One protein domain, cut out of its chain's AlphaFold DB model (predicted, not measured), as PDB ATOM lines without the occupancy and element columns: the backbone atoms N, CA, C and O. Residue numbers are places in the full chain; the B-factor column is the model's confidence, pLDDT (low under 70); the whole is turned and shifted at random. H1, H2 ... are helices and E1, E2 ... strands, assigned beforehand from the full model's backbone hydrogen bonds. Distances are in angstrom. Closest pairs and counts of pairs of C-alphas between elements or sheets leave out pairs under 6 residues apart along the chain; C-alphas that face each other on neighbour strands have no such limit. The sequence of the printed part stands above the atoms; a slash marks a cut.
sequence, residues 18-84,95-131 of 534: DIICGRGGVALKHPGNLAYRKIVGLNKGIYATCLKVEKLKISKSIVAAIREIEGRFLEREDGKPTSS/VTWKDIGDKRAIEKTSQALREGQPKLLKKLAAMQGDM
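What this domain is: This is residues 18 to 84 and 95 to 131 of the 534 residues of the protein "Hypothetical protein" of Skeletonema marinoi (UniProt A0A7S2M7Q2). What shape appears first? H4 crosses the helical hairpin of H2 and H3, and these three helices make the body. The small ribbon of E1 and E2 is at one end, and at the other H5 runs out, its residues 125 to 131 sticking out. What makes up the whole? There are 104 residues printed, mostly helix by class, with five named helices and two antiparallel named strands in the order H1, H2, H3, E1, E2, H4, H5. It is only just compact, close to loose, with a radius of gyration of the C-alphas of 15.3 A, and spans 53 by 27 by 21 A.

Where its parts are: Where are the first helices? H1 is residues 25 to 29, beginning at C-alpha 25 (28.774, -23.789, 44.726). H2, residues 31 to 49, measures 28.6 A, and H3, residues 52 to 68, 25.1 A. What follows? E1 is residues 73 to 76, E2 97 to 99, H4 101 to 114 at 20.4 A, and H5 117 to 131 at 21.2 A, ending at C-alpha 131 (34.114, -44.764, 10.335).

How they stand to each other: What does H2, the hub, touch? With residues 39 to 47 alone it touches H3, a hairpin at a shallow tilt of 22 degrees, opposite ways; the closest C-alphas are Tyr 47 and Lys 55, 5.6 A. It touches H5 at Ala 48 and Gln 117, closest C-alphas 6.7 A apart, with residues 44 to 48 alone; H1 is close but not clearly touching, C-alphas 27 and 33 being closest at 6.5 A. How does H4 stand? It touches H3 at a steep tilt of 57 degrees, closest C-alphas Ser 59 and Ile 106, 5.5 A, and H2 at 61 degrees, closest Lys 44 and Leu 113, 5.5 A. What do the backbones show? N 75 and O 98 of E1 and E2 are 2.9 A apart, within hydrogen-bond range. Every O i to N i+4 pair is within range in H1, H4 and H5, 13 of 15 in H2 and 11 of 13 in H3.

The domain as a whole: Is there a cut? Residues 85 to 94 are not printed, and C-alphas 84 and 95 are 9.8 A apart across it; the links printed whole are tight. Where is confidence low? Residues 129 to 131 are under 70 in pLDDT.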
ATOM      1  N   ASP A  18      28.368 -38.602  50.568       94.44
ATOM      2  CA  ASP A  18      27.028 -38.032  50.433       94.44
ATOM      3  C   ASP A  18      26.883 -37.165  49.170       94.44
ATOM      4  O   ASP A  18      27.791 -36.453  48.723       94.44
ATOM      5  N   ILE A  19      25.679 -37.191  48.604       95.19
ATOM      6  CA  ILE A  19      25.295 -36.443  47.412       95.19
ATOM      7  C   ILE A  19      24.377 -35.295  47.811       95.19
ATOM      8  O   ILE A  19      23.190 -35.476  48.093       95.19
ATOM      9  N   ILE A  20      24.926 -34.083  47.775       94.00
ATOM     10  CA  ILE A  20      24.220 -32.852  48.122       94.00
ATOM     11  C   ILE A  20      23.278 -32.464  46.982       94.00
ATOM     12  O   ILE A  20      23.688 -32.072  45.882       94.00
ATOM     13  N   CYS A  21      21.984 -32.545  47.265       91.94
ATOM     14  CA  CYS A  21      20.892 -32.217  46.372       91.94
ATOM     15  C   CYS A  21      20.485 -30.749  46.532       91.94
ATOM     16  O   CYS A  21      19.705 -30.401  47.409       91.94
ATOM     17  N   GLY A  22      20.972 -29.889  45.637       87.06
ATOM     18  CA  GLY A  22      20.581 -28.481  45.598       87.06
ATOM     19  C   GLY A  22      21.251 -27.712  44.463       87.06
ATOM     20  O   GLY A  22      21.997 -28.284  43.666       87.06
ATOM     21  N   ARG A  23      20.996 -26.401  44.408       79.25
ATOM     22  CA  ARG A  23      21.701 -25.448  43.538       79.25
ATOM     23  C   ARG A  23      22.646 -24.615  44.403       79.25
ATOM     24  O   ARG A  23      22.205 -24.043  45.394       79.25
ATOM     25  N   GLY A  24      23.925 -24.552  44.039       81.12
ATOM     26  CA  GLY A  24      24.934 -23.784  44.772       81.12
ATOM     27  C   GLY A  24      26.360 -24.290  44.543       81.12
ATOM     28  O   GLY A  24      26.567 -25.414  44.084       81.12
ATOM     29  N   GLY A  25      27.351 -23.462  44.886       83.00
ATOM     30  CA  GLY A  25      28.774 -23.789  44.726       83.00
ATOM     31  C   GLY A  25      29.244 -24.964  45.595       83.00
ATOM     32  O   GLY A  25      30.125 -25.713  45.182       83.00
ATOM     33  N   VAL A  26      28.609 -25.188  46.750       85.62
ATOM     34  CA  VAL A  26      28.897 -26.335  47.634       85.62
ATOM     35  C   VAL A  26      28.579 -27.657  46.927       85.62
ATOM     36  O   VAL A  26      29.450 -28.510  46.770       85.62
ATOM     37  N   ALA A  27      27.367 -27.785  46.380       89.12
ATOM     38  CA  ALA A  27      26.950 -28.944  45.586       89.12
ATOM     39  C   ALA A  27      27.720 -29.077  44.251       89.12
ATOM     40  O   ALA A  27      27.690 -30.132  43.612       89.12
ATOM     41  N   LEU A  28      28.412 -28.028  43.792       90.94
ATOM     42  CA  LEU A  28      29.321 -28.119  42.649       90.94
ATOM     43  C   LEU A  28      30.624 -28.843  43.013       90.94
ATOM     44  O   LEU A  28      31.082 -29.650  42.203       90.94
ATOM     45  N   LYS A  29      31.178 -28.558  44.200       92.69
ATOM     46  CA  LYS A  29      32.527 -28.962  44.634       92.69
ATOM     47  C   LYS A  29      32.575 -30.195  45.549       92.69
ATOM     48  O   LYS A  29      33.657 -30.741  45.731       92.69
ATOM     49  N   HIS A  30      31.448 -30.628  46.120       93.81
ATOM     50  CA  HIS A  30      31.407 -31.762  47.053       93.81
ATOM     51  C   HIS A  30      31.972 -33.062  46.431       93.81
ATOM     52  O   HIS A  30      31.557 -33.399  45.315       93.81
ATOM     53  N   PRO A  31      32.861 -33.817  47.115       95.31
ATOM     54  CA  PRO A  31      33.494 -35.020  46.562       95.31
ATOM     55  C   PRO A  31      32.482 -36.062  46.067       95.31
ATOM     56  O   PRO A  31      32.578 -36.491  44.913       95.31
ATOM     57  N   GLY A  32      31.444 -36.372  46.849       95.75
ATOM     58  CA  GLY A  32      30.365 -37.277  46.438       95.75
ATOM     59  C   GLY A  32      29.620 -36.809  45.181       95.75
ATOM     60  O   GLY A  32      29.326 -37.614  44.299       95.75
ATOM     61  N   ASN A  33      29.423 -35.496  45.000       96.56
ATOM     62  CA  ASN A  33      28.816 -34.950  43.777       96.56
ATOM     63  C   ASN A  33      29.756 -35.051  42.563       96.56
ATOM     64  O   ASN A  33      29.284 -35.237  41.438       96.56
ATOM     65  N   LEU A  34      31.074 -34.945  42.762       95.88
ATOM     66  CA  LEU A  34      32.069 -35.150  41.705       95.88
ATOM     67  C   LEU A  34      32.152 -36.629  41.294       95.88
ATOM     68  O   LEU A  34      32.173 -36.924  40.097       95.88
ATOM     69  N   ALA A  35      32.142 -37.555  42.256       96.50
ATOM     70  CA  ALA A  35      32.085 -38.995  42.002       96.50
ATOM     71  C   ALA A  35      30.787 -39.385  41.272       96.50
ATOM     72  O   ALA A  35      30.834 -40.003  40.207       96.50
ATOM     73  N   TYR A  36      29.638 -38.915  41.766       97.31
ATOM     74  CA  TYR A  36      28.327 -39.088  41.137       97.31
ATOM     75  C   TYR A  36      28.305 -38.625  39.674       97.31
ATOM     76  O   TYR A  36      27.872 -39.371  38.796       97.31
ATOM     77  N   ARG A  37      28.834 -37.428  39.373       96.31
ATOM     78  CA  ARG A  37      28.917 -36.921  37.988       96.31
ATOM     79  C   ARG A  37      29.753 -37.814  37.076       96.31
ATOM     80  O   ARG A  37      29.373 -37.985  35.919       96.31
ATOM     81  N   LYS A  38      30.852 -38.397  37.573       96.69
ATOM     82  CA  LYS A  38      31.666 -39.359  36.809       96.69
ATOM     83  C   LYS A  38      30.866 -40.629  36.505       96.69
ATOM     84  O   LYS A  38      30.792 -41.021  35.344       96.69
ATOM     85  N   ILE A  39      30.209 -41.215  37.511       96.69
ATOM     86  CA  ILE A  39      29.380 -42.427  37.361       96.69
ATOM     87  C   ILE A  39      28.236 -42.189  36.366       96.69
ATOM     88  O   ILE A  39      28.062 -42.964  35.423       96.69
ATOM     89  N   VAL A  40      27.493 -41.089  36.522       97.31
ATOM     90  CA  VAL A  40      26.435 -40.684  35.583       97.31
ATOM     91  C   VAL A  40      27.012 -40.479  34.180       97.31
ATOM     92  O   VAL A  40      26.449 -40.994  33.219       97.31
ATOM     93  N   GLY A  41      28.148 -39.783  34.057       96.12
ATOM     94  CA  GLY A  41      28.849 -39.526  32.795       96.12
ATOM     95  C   GLY A  41      29.181 -40.794  32.007       96.12
ATOM     96  O   GLY A  41      28.861 -40.868  30.821       96.12
ATOM     97  N   LEU A  42      29.746 -41.803  32.677       96.00
ATOM     98  CA  LEU A  42      30.055 -43.114  32.086       96.00
ATOM     99  C   LEU A  42      28.790 -43.840  31.593       96.00
ATOM    100  O   LEU A  42      28.803 -44.461  30.533       96.00
ATOM    101  N   ASN A  43      27.677 -43.713  32.321       96.81
ATOM    102  CA  ASN A  43      26.416 -44.373  31.982       96.81
ATOM    103  C   ASN A  43      25.576 -43.633  30.920       96.81
ATOM    104  O   ASN A  43      24.660 -44.238  30.359       96.81
ATOM    105  N   LYS A  44      25.877 -42.364  30.582       95.62
ATOM    106  CA  LYS A  44      25.092 -41.599  29.584       95.62
ATOM    107  C   LYS A  44      25.065 -42.253  28.205       95.62
ATOM    108  O   LYS A  44      24.041 -42.173  27.534       95.62
ATOM    109  N   GLY A  45      26.163 -42.891  27.787       93.75
ATOM    110  CA  GLY A  45      26.231 -43.602  26.506       93.75
ATOM    111  C   GLY A  45      25.235 -44.757  26.448       93.75
ATOM    112  O   GLY A  45      24.385 -44.789  25.565       93.75
ATOM    113  N   ILE A  46      25.285 -45.638  27.452       94.94
ATOM    114  CA  ILE A  46      24.404 -46.808  27.568       94.94
ATOM    115  C   ILE A  46      22.940 -46.364  27.681       94.94
ATOM    116  O   ILE A  46      22.092 -46.860  26.941       94.94
ATOM    117  N   TYR A  47      22.637 -45.388  28.546       95.94
ATOM    118  CA  TYR A  47      21.270 -44.886  28.725       95.94
ATOM    119  C   TYR A  47      20.699 -44.281  27.427       95.94
ATOM    120  O   TYR A  47      19.514 -44.455  27.142       95.94
ATOM    121  N   ALA A  48      21.521 -43.595  26.622       94.12
ATOM    122  CA  ALA A  48      21.090 -43.004  25.353       94.12
ATOM    123  C   ALA A  48      20.776 -44.048  24.261       94.12
ATOM    124  O   ALA A  48      19.980 -43.757  23.370       94.12
ATOM    125  N   THR A  49      21.379 -45.241  24.320       92.44
ATOM    126  CA  THR A  49      21.167 -46.326  23.340       92.44
ATOM    127  C   THR A  49      20.198 -47.420  23.799       92.44
ATOM    128  O   THR A  49      19.734 -48.196  22.969       92.44
ATOM    129  N   CYS A  50      19.920 -47.526  25.101       94.44
ATOM    130  CA  CYS A  50      19.104 -48.600  25.675       94.44
ATOM    131  C   CYS A  50      17.587 -48.399  25.500       94.44
ATOM    132  O   CYS A  50      17.097 -47.299  25.212       94.44
ATOM    133  N   LEU A  51      16.823 -49.471  25.720       94.56
ATOM    134  CA  LEU A  51      15.363 -49.447  25.655       94.56
ATOM    135  C   LEU A  51      14.747 -48.717  26.863       94.56
ATOM    136  O   LEU A  51      15.322 -48.655  27.949       94.56
ATOM    137  N   LYS A  52      13.510 -48.223  26.719       90.12
ATOM    138  CA  LYS A  52      12.810 -47.454  27.772       90.12
ATOM    139  C   LYS A  52      12.704 -48.182  29.124       90.12
ATOM    140  O   LYS A  52      12.800 -47.547  30.167       90.12
ATOM    141  N   VAL A  53      12.552 -49.508  29.123       91.81
ATOM    142  CA  VAL A  53      12.518 -50.320  30.358       91.81
ATOM    143  C   VAL A  53      13.906 -50.423  31.014       91.81
ATOM    144  O   VAL A  53      14.021 -50.558  32.231       91.81
ATOM    145  N   GLU A  54      14.974 -50.340  30.223       95.06
ATOM    146  CA  GLU A  54      16.363 -50.433  30.686       95.06
ATOM    147  C   GLU A  54      16.855 -49.107  31.268       95.06
ATOM    148  O   GLU A  54      17.549 -49.128  32.283       95.06
ATOM    149  N   LYS A  55      16.403 -47.965  30.725       94.69
ATOM    150  CA  LYS A  55      16.633 -46.621  31.292       94.69
ATOM    151  C   LYS A  55      16.363 -46.579  32.801       94.69
ATOM    152  O   LYS A  55      17.217 -46.150  33.575       94.69
ATOM    153  N   LEU A  56      15.217 -47.114  33.235       95.19
ATOM    154  CA  LEU A  56      14.857 -47.176  34.654       95.19
ATOM    155  C   LEU A  56      15.762 -48.127  35.459       95.19
ATOM    156  O   LEU A  56      16.096 -47.825  36.607       95.19
ATOM    157  N   LYS A  57      16.187 -49.256  34.876       96.81
ATOM    158  CA  LYS A  57      17.136 -50.186  35.519       96.81
ATOM    159  C   LYS A  57      18.506 -49.535  35.728       96.81
ATOM    160  O   LYS A  57      19.077 -49.719  36.797       96.81
ATOM    161  N   ILE A  58      18.990 -48.747  34.764       97.12
ATOM    162  CA  ILE A  58      20.251 -47.991  34.863       97.12
ATOM    163  C   ILE A  58      20.167 -46.948  35.987       97.12
ATOM    164  O   ILE A  58      21.045 -46.892  36.844       97.12
ATOM    165  N   SER A  59      19.089 -46.159  36.054       97.06
ATOM    166  CA  SER A  59      18.915 -45.195  37.154       97.06
ATOM    167  C   SER A  59      18.844 -45.883  38.524       97.06
ATOM    168  O   SER A  59      19.469 -45.417  39.476       97.06
ATOM    169  N   LYS A  60      18.132 -47.018  38.627       96.75
ATOM    170  CA  LYS A  60      18.070 -47.827  39.857       96.75
ATOM    171  C   LYS A  60      19.436 -48.412  40.244       96.75
ATOM    172  O   LYS A  60      19.772 -48.378  41.425       96.75
ATOM    173  N   SER A  61      20.231 -48.909  39.291       97.50
ATOM    174  CA  SER A  61      21.546 -49.499  39.586       97.50
ATOM    175  C   SER A  61      22.566 -48.463  40.060       97.50
ATOM    176  O   SER A  61      23.309 -48.740  40.996       97.50
ATOM    177  N   ILE A  62      22.558 -47.253  39.489       97.31
ATOM    178  CA  ILE A  62      23.425 -46.152  39.940       97.31
ATOM    179  C   ILE A  62      23.087 -45.751  41.379       97.31
ATOM    180  O   ILE A  62      23.992 -45.633  42.201       97.31
ATOM    181  N   VAL A  63      21.799 -45.587  41.709       97.19
ATOM    182  CA  VAL A  63      21.374 -45.284  43.088       97.19
ATOM    183  C   VAL A  63      21.778 -46.411  44.039       97.19
ATOM    184  O   VAL A  63      22.353 -46.124  45.084       97.19
ATOM    185  N   ALA A  64      21.566 -47.677  43.668       96.06
ATOM    186  CA  ALA A  64      21.969 -48.822  44.487       96.06
ATOM    187  C   ALA A  64      23.487 -48.856  44.759       96.06
ATOM    188  O   ALA A  64      23.882 -49.002  45.910       96.06
ATOM    189  N   ALA A  65      24.326 -48.630  43.743       96.00
ATOM    190  CA  ALA A  65      25.784 -48.587  43.901       96.00
ATOM    191  C   ALA A  65      26.259 -47.428  44.803       96.00
ATOM    192  O   ALA A  65      27.254 -47.548  45.511       96.00
ATOM    193  N   ILE A  66      25.537 -46.303  44.812       95.94
ATOM    194  CA  ILE A  66      25.809 -45.180  45.723       95.94
ATOM    195  C   ILE A  66      25.400 -45.534  47.159       95.94
ATOM    196  O   ILE A  66      26.135 -45.224  48.094       95.94
ATOM    197  N   ARG A  67      24.263 -46.218  47.344       94.56
ATOM    198  CA  ARG A  67      23.829 -46.722  48.658       94.56
ATOM    199  C   ARG A  67      24.796 -47.760  49.231       94.56
ATOM    200  O   ARG A  67      25.002 -47.776  50.439       94.56
ATOM    201  N   GLU A  68      25.388 -48.592  48.378       94.75
ATOM    202  CA  GLU A  68      26.357 -49.630  48.753       94.75
ATOM    203  C   GLU A  68      27.643 -49.049  49.369       94.75
ATOM    204  O   GLU A  68      28.181 -49.624  50.309       94.75
ATOM    205  N   ILE A  69      28.084 -47.866  48.921       93.81
ATOM    206  CA  ILE A  69      29.214 -47.121  49.518       93.81
ATOM    207  C   ILE A  69      28.790 -46.181  50.669       93.81
ATOM    208  O   ILE A  69      29.468 -45.190  50.950       93.81
ATOM    209  N   GLU A  70      27.643 -46.448  51.299       92.44
ATOM    210  CA  GLU A  70      27.006 -45.622  52.343       92.44
ATOM    211  C   GLU A  70      26.682 -44.169  51.922       92.44
ATOM    212  O   GLU A  70      26.415 -43.308  52.762       92.44
ATOM    213  N   GLY A  71      26.657 -43.874  50.618       93.69
ATOM    214  CA  GLY A  71      26.325 -42.551  50.093       93.69
ATOM    215  C   GLY A  71      24.829 -42.241  50.203       93.69
ATOM    216  O   GLY A  71      23.977 -43.019  49.755       93.69
ATOM    217  N   ARG A  72      24.481 -41.081  50.775       94.62
ATOM    218  CA  ARG A  72      23.084 -40.635  50.923       94.62
ATOM    219  C   ARG A  72      22.765 -39.461  50.015       94.62
ATOM    220  O   ARG A  72      23.597 -38.590  49.787       94.62
ATOM    221  N   PHE A  73      21.531 -39.395  49.525       95.19
ATOM    222  CA  PHE A  73      21.062 -38.267  48.720       95.19
ATOM    223  C   PHE A  73      20.446 -37.208  49.642       95.19
ATOM    224  O   PHE A  73      19.258 -37.257  49.956       95.19
ATOM    225  N   LEU A  74      21.267 -36.264  50.103       93.44
ATOM    226  CA  LEU A  74      20.891 -35.282  51.120       93.44
ATOM    227  C   LEU A  74      20.302 -34.005  50.514       93.44
ATOM    228  O   LEU A  74      20.918 -33.364  49.666       93.44
ATOM    229  N   GLU A  75      19.146 -33.578  51.007       91.62
ATOM    230  CA  GLU A  75      18.528 -32.274  50.740       91.62
ATOM    231  C   GLU A  75      18.438 -31.490  52.057       91.62
ATOM    232  O   GLU A  75      18.266 -32.086  53.122       91.62
ATOM    233  N   ARG A  76      18.553 -30.156  52.018       89.19
ATOM    234  CA  ARG A  76      18.314 -29.335  53.215       89.19
ATOM    235  C   ARG A  76      16.859 -29.450  53.645       89.19
ATOM    236  O   ARG A  76      15.954 -29.375  52.811       89.19
ATOM    237  N   GLU A  77      16.627 -29.570  54.946       85.50
ATOM    238  CA  GLU A  77      15.268 -29.578  55.480       85.50
ATOM    239  C   GLU A  77      14.562 -28.235  55.213       85.50
ATOM    240  O   GLU A  77      13.426 -28.236  54.737       85.50
ATOM    241  N   ASP A  78      15.296 -27.120  55.341       79.75
ATOM    242  CA  ASP A  78      14.845 -25.740  55.083       79.75
ATOM    243  C   ASP A  78      14.453 -25.436  53.622       79.75
ATOM    244  O   ASP A  78      13.897 -24.374  53.339       79.75
ATOM    245  N   GLY A  79      14.867 -26.269  52.659       78.31
ATOM    246  CA  GLY A  79      14.739 -25.998  51.217       78.31
ATOM    247  C   GLY A  79      15.562 -24.812  50.668       78.31
ATOM    248  O   GLY A  79      15.582 -24.595  49.455       78.31
ATOM    249  N   LYS A  80      16.259 -24.049  51.522       79.19
ATOM    250  CA  LYS A  80      17.147 -22.938  51.130       79.19
ATOM    251  C   LYS A  80      18.397 -23.456  50.386       79.19
ATOM    252  O   LYS A  80      18.871 -24.550  50.690       79.19
ATOM    253  N   PRO A  81      18.976 -22.700  49.432       74.31
ATOM    254  CA  PRO A  81      20.232 -23.083  48.783       74.31
ATOM    255  C   PRO A  81      21.397 -23.056  49.783       74.31
ATOM    256  O   PRO A  81      21.513 -22.131  50.580       74.31
ATOM    257  N   THR A  82      22.266 -24.066  49.752       72.38
ATOM    258  CA  THR A  82      23.432 -24.169  50.646       72.38
ATOM    259  C   THR A  82      24.559 -23.234  50.213       72.38
ATOM    260  O   THR A  82      25.065 -23.354  49.090       72.38
ATOM    261  N   SER A  83      24.988 -22.350  51.116       72.69
ATOM    262  CA  SER A  83      26.133 -21.454  50.911       72.69
ATOM    263  C   SER A  83      27.449 -22.042  51.442       72.69
ATOM    264  O   SER A  83      28.479 -21.911  50.779       72.69
ATOM    265  N   SER A  84      27.403 -22.769  52.563       77.12
ATOM    266  CA  SER A  84      28.532 -23.492  53.170       77.12
ATOM    267  C   SER A  84      28.082 -24.826  53.790       77.12
ATOM    268  O   SER A  84      26.894 -25.041  54.019       77.12
ATOM    269  N   VAL A  95      22.733 -26.650  60.205       84.12
ATOM    270  CA  VAL A  95      21.677 -26.943  59.221       84.12
ATOM    271  C   VAL A  95      21.366 -28.442  59.176       84.12
ATOM    272  O   VAL A  95      22.263 -29.274  59.018       84.12
ATOM    273  N   THR A  96      20.078 -28.778  59.265       87.94
ATOM    274  CA  THR A  96      19.600 -30.161  59.196       87.94
ATOM    275  C   THR A  96      19.413 -30.621  57.754       87.94
ATOM    276  O   THR A  96      18.820 -29.936  56.911       87.94
ATOM    277  N   TRP A  97      19.880 -31.835  57.487       90.31
ATOM    278  CA  TRP A  97      19.737 -32.518  56.212       90.31
ATOM    279  C   TRP A  97      18.801 -33.719  56.348       90.31
ATOM    280  O   TRP A  97      18.745 -34.388  57.385       90.31
ATOM    281  N   LYS A  98      18.075 -34.006  55.271       91.56
ATOM    282  CA  LYS A  98      17.226 -35.189  55.131       91.56
ATOM    283  C   LYS A  98      17.649 -35.982  53.904       91.56
ATOM    284  O   LYS A  98      17.929 -35.407  52.850       91.56
ATOM    285  N   ASP A  99      17.660 -37.297  54.029       93.75
ATOM    286  CA  ASP A  99      17.735 -38.196  52.888       93.75
ATOM    287  C   ASP A  99      16.427 -38.104  52.089       93.75
ATOM    288  O   ASP A  99      15.337 -38.257  52.644       93.75
ATOM    289  N   ILE A 100      16.514 -37.837  50.786       91.94
ATOM    290  CA  ILE A 100      15.331 -37.720  49.917       91.94
ATOM    291  C   ILE A 100      14.663 -39.068  49.613       91.94
ATOM    292  O   ILE A 100      13.570 -39.080  49.037       91.94
ATOM    293  N   GLY A 101      15.307 -40.181  49.978       93.44
ATOM    294  CA  GLY A 101      14.841 -41.537  49.712       93.44
ATOM    295  C   GLY A 101      15.020 -41.970  48.253       93.44
ATOM    296  O   GLY A 101      15.216 -41.165  47.336       93.44
ATOM    297  N   ASP A 102      14.936 -43.280  48.028       93.75
ATOM    298  CA  ASP A 102      15.374 -43.885  46.764       93.75
ATOM    299  C   ASP A 102      14.534 -43.439  45.560       93.75
ATOM    300  O   ASP A 102      15.089 -43.184  44.494       93.75
ATOM    301  N   LYS A 103      13.219 -43.223  45.724       93.94
ATOM    302  CA  LYS A 103      12.349 -42.723  44.644       93.94
ATOM    303  C   LYS A 103      12.837 -41.382  44.077       93.94
ATOM    304  O   LYS A 103      13.028 -41.257  42.867       93.94
ATOM    305  N   ARG A 104      13.113 -40.397  44.942       94.25
ATOM    306  CA  ARG A 104      13.606 -39.076  44.509       94.25
ATOM    307  C   ARG A 104      15.060 -39.130  44.034       94.25
ATOM    308  O   ARG A 104      15.420 -38.386  43.122       94.25
ATOM    309  N   ALA A 105      15.881 -40.020  44.596       95.94
ATOM    310  CA  ALA A 105      17.238 -40.272  44.108       95.94
ATOM    311  C   ALA A 105      17.242 -40.844  42.676       95.94
ATOM    312  O   ALA A 105      18.012 -40.380  41.832       95.94
ATOM    313  N   ILE A 106      16.338 -41.783  42.368       96.19
ATOM    314  CA  ILE A 106      16.152 -42.349  41.021       96.19
ATOM    315  C   ILE A 106      15.706 -41.258  40.045       96.19
ATOM    316  O   ILE A 106      16.335 -41.100  39.001       96.19
ATOM    317  N   GLU A 107      14.692 -40.455  40.389       95.25
ATOM    318  CA  GLU A 107      14.238 -39.338  39.541       95.25
ATOM    319  C   GLU A 107      15.367 -38.338  39.236       95.25
ATOM    320  O   GLU A 107      15.549 -37.926  38.086       95.25
ATOM    321  N   LYS A 108      16.161 -37.975  40.255       95.38
ATOM    322  CA  LYS A 108      17.331 -37.095  40.113       95.38
ATOM    323  C   LYS A 108      18.411 -37.713  39.216       95.38
ATOM    324  O   LYS A 108      19.055 -36.994  38.451       95.38
ATOM    325  N   THR A 109      18.588 -39.029  39.294       97.06
ATOM    326  CA  THR A 109      19.556 -39.785  38.489       97.06
ATOM    327  C   THR A 109      19.117 -39.880  37.031       97.06
ATOM    328  O   THR A 109      19.901 -39.533  36.149       97.06
ATOM    329  N   SER A 110      17.849 -40.216  36.763       96.12
ATOM    330  CA  SER A 110      17.275 -40.167  35.412       96.12
ATOM    331  C   SER A 110      17.402 -38.771  34.792       96.12
ATOM    332  O   SER A 110      17.809 -38.650  33.637       96.12
ATOM    333  N   GLN A 111      17.144 -37.701  35.556       95.44
ATOM    334  CA  GLN A 111      17.314 -36.332  35.056       95.44
ATOM    335  C   GLN A 111      18.775 -36.033  34.679       95.44
ATOM    336  O   GLN A 111      19.048 -35.584  33.565       95.44
ATOM    337  N   ALA A 112      19.724 -36.363  35.561       95.56
ATOM    338  CA  ALA A 112      21.149 -36.157  35.312       95.56
ATOM    339  C   ALA A 112      21.677 -36.991  34.125       95.56
ATOM    340  O   ALA A 112      22.617 -36.564  33.451       95.56
ATOM    341  N   LEU A 113      21.078 -38.156  33.841       96.50
ATOM    342  CA  LEU A 113      21.363 -38.976  32.655       96.50
ATOM    343  C   LEU A 113      20.787 -38.366  31.367       96.50
ATOM    344  O   LEU A 113      21.442 -38.460  30.326       96.50
ATOM    345  N   ARG A 114      19.611 -37.720  31.416       94.88
ATOM    346  CA  ARG A 114      18.992 -37.014  30.272       94.88
ATOM    347  C   ARG A 114      19.716 -35.729  29.884       94.88
ATOM    348  O   ARG A 114      19.902 -35.459  28.693       94.88
ATOM    349  N   GLU A 115      20.196 -34.968  30.863       92.12
ATOM    350  CA  GLU A 115      20.925 -33.716  30.636       92.12
ATOM    351  C   GLU A 115      22.098 -33.895  29.650       92.12
ATOM    352  O   GLU A 115      23.057 -34.630  29.896       92.12
ATOM    353  N   GLY A 116      22.039 -33.203  28.509       87.75
ATOM    354  CA  GLY A 116      23.092 -33.223  27.490       87.75
ATOM    355  C   GLY A 116      23.041 -34.374  26.476       87.75
ATOM    356  O   GLY A 116      23.872 -34.375  25.563       87.75
ATOM    357  N   GLN A 117      22.068 -35.294  26.537       88.38
ATOM    358  CA  GLN A 117      21.940 -36.374  25.541       88.38
ATOM    359  C   GLN A 117      21.893 -35.910  24.077       88.38
ATOM    360  O   GLN A 117      22.603 -36.508  23.269       88.38
ATOM    361  N   PRO A 118      21.191 -34.821  23.694       86.31
ATOM    362  CA  PRO A 118      21.195 -34.356  22.305       86.31
ATOM    363  C   PRO A 118      22.589 -33.972  21.786       86.31
ATOM    364  O   PRO A 118      22.854 -34.070  20.589       86.31
ATOM    365  N   LYS A 119      23.507 -33.549  22.673       89.00
ATOM    366  CA  LYS A 119      24.914 -33.289  22.321       89.00
ATOM    367  C   LYS A 119      25.702 -34.599  22.186       89.00
ATOM    368  O   LYS A 119      26.544 -34.699  21.298       89.00
ATOM    369  N   LEU A 120      25.424 -35.590  23.035       86.88
ATOM    370  CA  LEU A 120      26.070 -36.906  22.998       86.88
ATOM    371  C   LEU A 120      25.673 -37.702  21.746       86.88
ATOM    372  O   LEU A 120      26.553 -38.157  21.023       86.88
ATOM    373  N   LEU A 121      24.377 -37.786  21.434       88.38
ATOM    374  CA  LEU A 121      23.859 -38.468  20.241       88.38
ATOM    375  C   LEU A 121      24.442 -37.883  18.945       88.38
ATOM    376  O   LEU A 121      24.859 -38.631  18.068       88.38
ATOM    377  N   LYS A 122      24.566 -36.549  18.849       89.12
ATOM    378  CA  LYS A 122      25.232 -35.887  17.711       89.12
ATOM    379  C   LYS A 122      26.714 -36.262  17.589       89.12
ATOM    380  O   LYS A 122      27.183 -36.466  16.474       89.12
ATOM    381  N   LYS A 123      27.443 -36.374  18.707       87.88
ATOM    382  CA  LYS A 123      28.850 -36.821  18.708       87.88
ATOM    383  C   LYS A 123      28.985 -38.286  18.285       87.88
ATOM    384  O   LYS A 123      29.842 -38.585  17.461       87.88
ATOM    385  N   LEU A 124      28.125 -39.169  18.796       86.75
ATOM    386  CA  LEU A 124      28.106 -40.590  18.428       86.75
ATOM    387  C   LEU A 124      27.802 -40.778  16.933       86.75
ATOM    388  O   LEU A 124      28.538 -41.482  16.248       86.75
ATOM    389  N   ALA A 125      26.793 -40.077  16.406       86.50
ATOM    390  CA  ALA A 125      26.458 -40.111  14.982       86.50
ATOM    391  C   ALA A 125      27.603 -39.590  14.089       86.50
ATOM    392  O   ALA A 125      27.874 -40.177  13.046       86.50
ATOM    393  N   ALA A 126      28.303 -38.526  14.504       87.19
ATOM    394  CA  ALA A 126      29.463 -38.010  13.772       87.19
ATOM    395  C   ALA A 126      30.626 -39.022  13.741       87.19
ATOM    396  O   ALA A 126      31.150 -39.317  12.671       87.19
ATOM    397  N   MET A 127      30.970 -39.617  14.891       82.75
ATOM    398  CA  MET A 127      32.014 -40.650  14.983       82.75
ATOM    399  C   MET A 127      31.687 -41.893  14.143       82.75
ATOM    400  O   MET A 127      32.574 -42.467  13.512       82.75
ATOM    401  N   GLN A 128      30.417 -42.300  14.103       77.31
ATOM    402  CA  GLN A 128      29.976 -43.440  13.300       77.31
ATOM    403  C   GLN A 128      29.949 -43.124  11.791       77.31
ATOM    404  O   GLN A 128      30.172 -44.020  10.978       77.31
ATOM    405  N   GLY A 129      29.733 -41.857  11.416       69.88
ATOM    406  CA  GLY A 129      29.810 -41.379  10.033       69.88
ATOM    407  C   GLY A 129      31.226 -41.415   9.451       69.88
ATOM    408  O   GLY A 129      31.408 -41.932   8.349       69.88
ATOM    409  N   ASP A 130      32.231 -40.948  10.200       60.91
ATOM    410  CA  ASP A 130      33.637 -40.980   9.757       60.91
ATOM    411  C   ASP A 130      34.146 -42.422   9.573       60.91
ATOM    412  O   ASP A 130      34.854 -42.724   8.611       60.91
ATOM    413  N   MET A 131      33.730 -43.351  10.443       58.12
ATOM    414  CA  MET A 131      34.114 -44.764  10.335       58.12
ATOM    415  C   MET A 131      33.458 -45.477   9.134       58.12
ATOM    416  O   MET A 131      34.005 -46.455   8.626       58.12
TER     417      MET A 131